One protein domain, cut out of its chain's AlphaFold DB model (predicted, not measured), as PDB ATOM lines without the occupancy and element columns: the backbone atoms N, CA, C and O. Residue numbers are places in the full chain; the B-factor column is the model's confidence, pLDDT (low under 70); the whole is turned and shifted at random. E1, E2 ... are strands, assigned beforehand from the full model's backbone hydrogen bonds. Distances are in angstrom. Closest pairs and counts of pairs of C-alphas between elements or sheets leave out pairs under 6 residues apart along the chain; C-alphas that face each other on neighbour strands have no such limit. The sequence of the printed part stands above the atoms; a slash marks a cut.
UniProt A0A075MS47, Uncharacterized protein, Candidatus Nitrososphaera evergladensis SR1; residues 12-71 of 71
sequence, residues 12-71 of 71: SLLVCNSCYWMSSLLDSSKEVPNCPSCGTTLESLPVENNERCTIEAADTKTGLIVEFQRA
ATOM      1  N   SER A  12     -33.650  52.686 -30.035       86.94
ATOM      2  CA  SER A  12     -34.685  51.884 -29.385       86.94
ATOM      3  C   SER A  12     -34.366  51.726 -27.907       86.94
ATOM      4  O   SER A  12     -33.210  51.535 -27.532       86.94
ATOM      5  N   LEU A  13     -35.387  51.758 -27.060       88.25
ATOM      6  CA  LEU A  13     -35.294  51.316 -25.677       88.25
ATOM      7  C   LEU A  13     -35.612  49.820 -25.625       88.25
ATOM      8  O   LEU A  13     -36.695  49.396 -26.012       88.25
ATOM      9  N   LEU A  14     -34.665  49.024 -25.146       90.31
ATOM     10  CA  LEU A  14     -34.845  47.602 -24.889       90.31
ATOM     11  C   LEU A  14     -35.313  47.396 -23.449       90.31
ATOM     12  O   LEU A  14     -34.680  47.917 -22.530       90.31
ATOM     13  N   VAL A  15     -36.373  46.616 -23.254       90.75
ATOM     14  CA  VAL A  15     -36.975  46.333 -21.944       90.75
ATOM     15  C   VAL A  15     -37.177  44.830 -21.770       90.75
ATOM     16  O   VAL A  15     -37.689  44.142 -22.650       90.75
ATOM     17  N   CYS A  16     -36.775  44.291 -20.622       91.50
ATOM     18  CA  CYS A  16     -37.101  42.924 -20.237       91.50
ATOM     19  C   CYS A  16     -38.360  42.892 -19.368       91.50
ATOM     20  O   CYS A  16     -38.315  43.286 -18.205       91.50
ATOM     21  N   ASN A  17     -39.446  42.306 -19.872       88.06
ATOM     22  CA  ASN A  17     -40.700  42.169 -19.116       88.06
ATOM     23  C   ASN A  17     -40.646  41.132 -17.978       88.06
ATOM     24  O   ASN A  17     -41.601  41.004 -17.218       88.06
ATOM     25  N   SER A  18     -39.549  40.374 -17.848       89.06
ATOM     26  CA  SER A  18     -39.370  39.393 -16.767       89.06
ATOM     27  C   SER A  18     -38.610  39.958 -15.567       89.06
ATOM     28  O   SER A  18     -39.000  39.709 -14.431       89.06
ATOM     29  N   CYS A  19     -37.508  40.683 -15.800       89.06
ATOM     30  CA  CYS A  19     -36.636  41.179 -14.728       89.06
ATOM     31  C   CYS A  19     -36.398  42.693 -14.759       89.06
ATOM     32  O   CYS A  19     -35.574  43.189 -13.995       89.06
ATOM     33  N   TYR A  20     -37.098  43.418 -15.636       87.19
ATOM     34  CA  TYR A  20     -37.041  44.877 -15.759       87.19
ATOM     35  C   TYR A  20     -35.656  45.439 -16.106       87.19
ATOM     36  O   TYR A  20     -35.396  46.629 -15.936       87.19
ATOM     37  N   TRP A  21     -34.753  44.601 -16.624       88.81
ATOM     38  CA  TRP A  21     -33.496  45.066 -17.198       88.81
ATOM     39  C   TRP A  21     -33.768  45.914 -18.444       88.81
ATOM     40  O   TRP A  21     -34.591  45.534 -19.279       88.81
ATOM     41  N   MET A  22     -33.063  47.039 -18.576       89.19
ATOM     42  CA  MET A  22     -33.270  48.003 -19.657       89.19
ATOM     43  C   MET A  22     -31.951  48.484 -20.253       89.19
ATOM     44  O   MET A  22     -30.943  48.588 -19.553       89.19
ATOM     45  N   SER A  23     -31.961  48.812 -21.545       88.31
ATOM     46  CA  SER A  23     -30.808  49.388 -22.243       88.31
ATOM     47  C   SER A  23     -31.237  50.152 -23.490       88.31
ATOM     48  O   SER A  23     -32.249  49.822 -24.097       88.31
ATOM     49  N   SER A  24     -30.475  51.164 -23.898       86.75
ATOM     50  CA  SER A  24     -30.678  51.837 -25.180       86.75
ATOM     51  C   SER A  24     -29.858  51.166 -26.287       86.75
ATOM     52  O   SER A  24     -28.673  50.876 -26.131       86.75
ATOM     53  N   LEU A  25     -30.493  50.944 -27.436       85.94
ATOM     54  CA  LEU A  25     -29.873  50.436 -28.652       85.94
ATOM     55  C   LEU A  25     -29.771  51.577 -29.667       85.94
ATOM     56  O   LEU A  25     -30.784  52.063 -30.156       85.94
ATOM     57  N   LEU A  26     -28.542  52.002 -29.971       80.50
ATOM     58  CA  LEU A  26     -28.242  53.138 -30.859       80.50
ATOM     59  C   LEU A  26     -28.206  52.774 -32.357       80.50
ATOM     60  O   LEU A  26     -27.887  53.625 -33.183       80.50
ATOM     61  N   ASP A  27     -28.523  51.528 -32.711       74.25
ATOM     62  CA  ASP A  27     -28.559  51.045 -34.092       74.25
ATOM     63  C   ASP A  27     -29.432  49.782 -34.194       74.25
ATOM     64  O   ASP A  27     -29.070  48.709 -33.706       74.25
ATOM     65  N   SER A  28     -30.594  49.911 -34.834       64.44
ATOM     66  CA  SER A  28     -31.570  48.830 -35.012       64.44
ATOM     67  C   SER A  28     -31.176  47.784 -36.066       64.44
ATOM     68  O   SER A  28     -31.980  46.907 -36.369       64.44
ATOM     69  N   SER A  29     -29.999  47.890 -36.696       65.00
ATOM     70  CA  SER A  29     -29.527  46.893 -37.670       65.00
ATOM     71  C   SER A  29     -29.134  45.554 -37.033       65.00
ATOM     72  O   SER A  29     -28.998  44.553 -37.736       65.00
ATOM     73  N   LYS A  30     -28.963  45.525 -35.706       65.19
ATOM     74  CA  LYS A  30     -28.639  44.322 -34.938       65.19
ATOM     75  C   LYS A  30     -29.905  43.673 -34.388       65.19
ATOM     76  O   LYS A  30     -30.812  44.363 -33.931       65.19
ATOM     77  N   GLU A  31     -29.939  42.342 -34.420       70.00
ATOM     78  CA  GLU A  31     -31.005  41.553 -33.801       70.00
ATOM     79  C   GLU A  31     -31.183  41.942 -32.329       70.00
ATOM     80  O   GLU A  31     -30.207  42.200 -31.618       70.00
ATOM     81  N   VAL A  32     -32.442  41.996 -31.881       72.19
ATOM     82  CA  VAL A  32     -32.782  42.323 -30.494       72.19
ATOM     83  C   VAL A  32     -32.243  41.206 -29.595       72.19
ATOM     84  O   VAL A  32     -32.699  40.066 -29.714       72.19
ATOM     85  N   PRO A  33     -31.268  41.494 -28.715       79.88
ATOM     86  CA  PRO A  33     -30.634  40.453 -27.927       79.88
ATOM     87  C   PRO A  33     -31.601  39.884 -26.883       79.88
ATOM     88  O   PRO A  33     -32.555  40.532 -26.449       79.88
ATOM     89  N   ASN A  34     -31.325  38.666 -26.427       90.88
ATOM     90  CA  ASN A  34     -31.913  38.147 -25.201       90.88
ATOM     91  C   ASN A  34     -31.428  38.962 -23.995       90.88
ATOM     92  O   ASN A  34     -30.316  39.494 -23.977       90.88
ATOM     93  N   CYS A  35     -32.256  39.030 -22.956       92.06
ATOM     94  CA  CYS A  35     -31.919  39.696 -21.712       92.06
ATOM     95  C   CYS A  35     -30.657  39.061 -21.103       92.06
ATOM     96  O   CYS A  35     -30.673  37.864 -20.808       92.06
ATOM     97  N   PRO A  36     -29.596  39.838 -20.823       90.12
ATOM     98  CA  PRO A  36     -28.363  39.294 -20.254       90.12
ATOM     99  C   PRO A  36     -28.535  38.801 -18.810       90.12
ATOM    100  O   PRO A  36     -27.677  38.090 -18.298       90.12
ATOM    101  N   SER A  37     -29.631  39.178 -18.144       91.12
ATOM    102  CA  SER A  37     -29.912  38.794 -16.760       91.12
ATOM    103  C   SER A  37     -30.718  37.496 -16.644       91.12
ATOM    104  O   SER A  37     -30.415  36.691 -15.769       91.12
ATOM    105  N   CYS A  38     -31.732  37.282 -17.489       93.50
ATOM    106  CA  CYS A  38     -32.642  36.132 -17.364       93.50
ATOM    107  C   CYS A  38     -32.820  35.306 -18.649       93.50
ATOM    108  O   CYS A  38     -33.485  34.276 -18.619       93.50
ATOM    109  N   GLY A  39     -32.247  35.737 -19.775       92.62
ATOM    110  CA  GLY A  39     -32.331  35.035 -21.057       92.62
ATOM    111  C   GLY A  39     -33.636  35.236 -21.837       92.62
ATOM    112  O   GLY A  39     -33.700  34.832 -22.997       92.62
ATOM    113  N   THR A  40     -34.661  35.881 -21.272       93.44
ATOM    114  CA  THR A  40     -35.912  36.179 -21.996       93.44
ATOM    115  C   THR A  40     -35.680  37.181 -23.129       93.44
ATOM    116  O   THR A  40     -34.845  38.075 -23.007       93.44
ATOM    117  N   THR A  41     -36.430  37.068 -24.224       91.81
ATOM    118  CA  THR A  41     -36.421  38.041 -25.325       91.81
ATOM    119  C   THR A  41     -36.751  39.449 -24.825       91.81
ATOM    120  O   THR A  41     -37.688  39.630 -24.044       91.81
ATOM    121  N   LEU A  42     -35.970  40.440 -25.259       91.31
ATOM    122  CA  LEU A  42     -36.225  41.843 -24.946       91.31
ATOM    123  C   LEU A  42     -37.323  42.408 -25.855       91.31
ATOM    124  O   LEU A  42     -37.389  42.097 -27.043       91.31
ATOM    125  N   GLU A  43     -38.163  43.265 -25.292       89.19
ATOM    126  CA  GLU A  43     -39.071  44.130 -26.037       89.19
ATOM    127  C   GLU A  43     -38.319  45.385 -26.492       89.19
ATOM    128  O   GLU A  43     -37.484  45.905 -25.757       89.19
ATOM    129  N   SER A  44     -38.598  45.867 -27.705       87.94
ATOM    130  CA  SER A  44     -37.981  47.072 -28.270       87.94
ATOM    131  C   SER A  44     -39.034  48.156 -28.473       87.94
ATOM    132  O   SER A  44     -39.892  48.026 -29.345       87.94
ATOM    133  N   LEU A  45     -38.910  49.258 -27.739       86.75
ATOM    134  CA  LEU A  45     -39.738  50.452 -27.871       86.75
ATOM    135  C   LEU A  45     -38.992  51.502 -28.712       86.75
ATOM    136  O   LEU A  45     -37.851  51.834 -28.380       86.75
ATOM    137  N   PRO A  46     -39.567  52.008 -29.816       84.62
ATOM    138  CA  PRO A  46     -38.912  53.027 -30.630       84.62
ATOM    139  C   PRO A  46     -38.811  54.351 -29.864       84.62
ATOM    140  O   PRO A  46     -39.763  54.743 -29.197       84.62
ATOM    141  N   VAL A  47     -37.676  55.043 -29.994       83.56
ATOM    142  CA  VAL A  47     -37.459  56.393 -29.454       83.56
ATOM    143  C   VAL A  47     -37.207  57.342 -30.619       83.56
ATOM    144  O   VAL A  47     -36.319  57.110 -31.448       83.56
ATOM    145  N   GLU A  48     -38.003  58.402 -30.723       80.75
ATOM    146  CA  GLU A  48     -37.819  59.419 -31.751       80.75
ATOM    147  C   GLU A  48     -36.575  60.284 -31.478       80.75
ATOM    148  O   GLU A  48     -36.093  60.438 -30.353       80.75
ATOM    149  N   ASN A  49     -36.033  60.898 -32.534       74.62
ATOM    150  CA  ASN A  49     -34.974  61.893 -32.365       74.62
ATOM    151  C   ASN A  49     -35.494  63.074 -31.536       74.62
ATOM    152  O   ASN A  49     -36.580  63.583 -31.806       74.62
ATOM    153  N   ASN A  50     -34.672  63.549 -30.597       78.69
ATOM    154  CA  ASN A  50     -35.020  64.600 -29.631       78.69
ATOM    155  C   ASN A  50     -36.202  64.243 -28.714       78.69
ATOM    156  O   ASN A  50     -36.846  65.129 -28.159       78.69
ATOM    157  N   GLU A  51     -36.485  62.957 -28.533       81.12
ATOM    158  CA  GLU A  51     -37.447  62.505 -27.541       81.12
ATOM    159  C   GLU A  51     -36.750  62.234 -26.207       81.12
ATOM    160  O   GLU A  51     -35.701  61.588 -26.126       81.12
ATOM    161  N   ARG A  52     -37.340  62.752 -25.134       82.88
ATOM    162  CA  ARG A  52     -36.976  62.430 -23.765       82.88
ATOM    163  C   ARG A  52     -37.757  61.198 -23.338       82.88
ATOM    164  O   ARG A  52     -38.982  61.229 -23.297       82.88
ATOM    165  N   CYS A  53     -37.029  60.149 -22.976       83.31
ATOM    166  CA  CYS A  53     -37.578  58.984 -22.300       83.31
ATOM    167  C   CYS A  53     -37.370  59.138 -20.787       83.31
ATOM    168  O   CYS A  53     -36.230  59.275 -20.331       83.31
ATOM    169  N   THR A  54     -38.459  59.124 -20.023       86.31
ATOM    170  CA  THR A  54     -38.455  59.129 -18.557       86.31
ATOM    171  C   THR A  54     -38.930  57.767 -18.071       86.31
ATOM    172  O   THR A  54     -39.950  57.263 -18.534       86.31
ATOM    173  N   ILE A  55     -38.178  57.162 -17.150       85.12
ATOM    174  CA  ILE A  55     -38.486  55.844 -16.594       85.12
ATOM    175  C   ILE A  55     -38.678  56.000 -15.090       85.12
ATOM    176  O   ILE A  55     -37.754  56.414 -14.387       85.12
ATOM    177  N   GLU A  56     -39.859  55.635 -14.606       85.38
ATOM    178  CA  GLU A  56     -40.227  55.708 -13.195       85.38
ATOM    179  C   GLU A  56     -40.677  54.338 -12.684       85.38
ATOM    180  O   GLU A  56     -41.414  53.607 -13.348       85.38
ATOM    181  N   ALA A  57     -40.234  53.972 -11.482       78.19
ATOM    182  CA  ALA A  57     -40.733  52.784 -10.802       78.19
ATOM    183  C   ALA A  57     -42.060  53.135 -10.121       78.19
ATOM    184  O   ALA A  57     -42.071  53.879  -9.142       78.19
ATOM    185  N   ALA A  58     -43.168  52.614 -10.646       67.12
ATOM    186  CA  ALA A  58     -44.505  52.985 -10.191       67.12
ATOM    187  C   ALA A  58     -44.914  52.250  -8.908       67.12
ATOM    188  O   ALA A  58     -45.449  52.872  -8.001       67.12
ATOM    189  N   ASP A  59     -44.624  50.947  -8.823       73.88
ATOM    190  CA  ASP A  59     -44.641  50.072  -7.637       73.88
ATOM    191  C   ASP A  59     -44.498  48.602  -8.110       73.88
ATOM    192  O   ASP A  59     -44.394  48.325  -9.306       73.88
ATOM    193  N   THR A  60     -44.499  47.622  -7.199       67.31
ATOM    194  CA  THR A  60     -44.369  46.194  -7.563       67.31
ATOM    195  C   THR A  60     -45.587  45.602  -8.282       67.31
ATOM    196  O   THR A  60     -45.489  44.492  -8.801       67.31
ATOM    197  N   LYS A  61     -46.731  46.299  -8.310       74.69
ATOM    198  CA  LYS A  61     -47.964  45.852  -8.981       74.69
ATOM    199  C   LYS A  61     -48.114  46.451 -10.378       74.69
ATOM    200  O   LYS A  61     -48.673  45.806 -11.256       74.69
ATOM    201  N   THR A  62     -47.625  47.670 -10.552       73.06
ATOM    202  CA  THR A  62     -47.758  48.505 -11.747       73.06
ATOM    203  C   THR A  62     -46.504  48.414 -12.621       73.06
ATOM    204  O   THR A  62     -46.575  48.629 -13.826       73.06
ATOM    205  N   GLY A  63     -45.366  48.017 -12.041       80.00
ATOM    206  CA  GLY A  63     -44.113  47.810 -12.757       80.00
ATOM    207  C   GLY A  63     -43.386  49.127 -13.017       80.00
ATOM    208  O   GLY A  63     -43.142  49.910 -12.094       80.00
ATOM    209  N   LEU A  64     -43.012  49.353 -14.273       81.69
ATOM    210  CA  LEU A  64     -42.333  50.563 -14.725       81.69
ATOM    211  C   LEU A  64     -43.292  51.422 -15.544       81.69
ATOM    212  O   LEU A  64     -43.987  50.913 -16.422       81.69
ATOM    213  N   ILE A  65     -43.279  52.727 -15.296       84.75
ATOM    214  CA  ILE A  65     -43.880  53.716 -16.185       84.75
ATOM    215  C   ILE A  65     -42.768  54.241 -17.087       84.75
ATOM    216  O   ILE A  65     -41.717  54.673 -16.612       84.75
ATOM    217  N   VAL A  66     -43.006  54.174 -18.395       84.31
ATOM    218  CA  VAL A  66     -42.108  54.705 -19.418       84.31
ATOM    219  C   VAL A  66     -42.863  55.792 -20.168       84.31
ATOM    220  O   VAL A  66     -43.851  55.509 -20.846       84.31
ATOM    221  N   GLU A  67     -42.411  57.033 -20.027       86.06
ATOM    222  CA  GLU A  67     -43.005  58.188 -20.692       86.06
ATOM    223  C   GLU A  67     -42.069  58.736 -21.759       86.06
ATOM    224  O   GLU A  67     -40.870  58.913 -21.536       86.06
ATOM    225  N   PHE A  68     -42.649  59.060 -22.909       84.38
ATOM    226  CA  PHE A  68     -41.947  59.645 -24.037       84.38
ATOM    227  C   PHE A  68     -42.470  61.062 -24.276       84.38
ATOM    228  O   PHE A  68     -43.677  61.277 -24.407       84.38
ATOM    229  N   GLN A  69     -41.571  62.045 -24.289       85.75
ATOM    230  CA  GLN A  69     -41.907  63.455 -24.480       85.75
ATOM    231  C   GLN A  69     -40.986  64.079 -25.523       85.75
ATOM    232  O   GLN A  69     -39.765  64.033 -25.390       85.75
ATOM    233  N   ARG A  70     -41.558  64.715 -26.548       76.44
ATOM    234  CA  ARG A  70     -40.779  65.502 -27.512       76.44
ATOM    235  C   ARG A  70     -40.204  66.743 -26.824       76.44
ATOM    236  O   ARG A  70     -40.950  67.455 -26.150       76.44
ATOM    237  N   ALA A  71     -38.898  66.959 -26.977       62.16
ATOM    238  CA  ALA A  71     -38.199  68.142 -26.478       62.16
ATOM    239  C   ALA A  71     -38.418  69.371 -27.370       62.16
ATOM    240  O   ALA A  71     -38.583  69.198 -28.603       62.16
TER     241      ALA A  71
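AT A GLANCE: This is residues 12 to 71 of the 71 residues of an uncharacterized protein of Candidatus Nitrososphaera evergladensis SR1 (UniProt A0A075MS47). Two antiparallel strand units make a flat V: a small three-stranded sheet, E1, E2 and E3, and a long, narrow hairpin, E4 and E5, meeting at the turn of residues 48 to 50. A wide loop, residues 26 to 42, swings out on the side of the small sheet away from the hairpin and joins E2 back to E3. The printed part has 60 residues, with no named helix and five named strands, E1 to E5 along the chain; the sheets run E2 - E1 - E3 and E4 - E5. The class is all strand, with 30 residues in named strands. The whole is only just compact, close to loose, with a radius of gyration of the C-alphas of 12.1 A, and spans 33 by 33 by 11 A.

IN THESE COORDINATES: E1, residues 12 to 15, begins at C-alpha 12 at (-34.685, 51.884, -29.385) and is 9.6 A long from first to last C-alpha. E2, residues 22 to 25, is 9.9 A long. E3, residues 43 to 47, is 12.8 A long and ends at C-alpha 47 at (-37.459, 56.393, -29.454). E4, residues 51 to 59, is the longest strand by residues, 24.5 A from first to last C-alpha. E5, residues 63 to 70, is 23.3 A long and ends at C-alpha 70 at (-40.779, 65.502, -27.512).

HOW THE PARTS SIT: E1 is the inner strand of the three-stranded sheet, and E2 and E3 are its edge strands. E1 and E2 form a hairpin, antiparallel at 157 degrees between their directions; N 14 and O 23 are within hydrogen-bond range at 2.8 A. E1 and E3 are antiparallel at 147 degrees, with N 13 and O 45 within hydrogen-bond range at 2.8 A. E2 and E3 are apart. The closest C-alphas of E3 and E4 are those of Val 47 and Cys 53, 7.6 A apart. The closest of E3 and E5 are those of Val 47 and Phe 68, 7.7 A apart. E1 and E2 are both apart from E4 and from E5. E4 and E5 form the second hairpin, antiparallel at 159 degrees; N 52 and O 69 are 2.8 A apart and N 63 and O 59 2.9 A, both within hydrogen-bond range.

THE WHOLE: The two C-alphas farthest apart are those of Ser 29 and Lys 61, at 34.1 A. The printed part has no cut and ends at Ala 71, the chain's last residue. The link E2 to E3, 17 residues, is long; E1 to E2 is short, and E3 to E4 and E4 to E5 are tight. The mean pLDDT of the printed part is 82.8; residues 28 to 30, 58, 60 and 71 of this model are under 70.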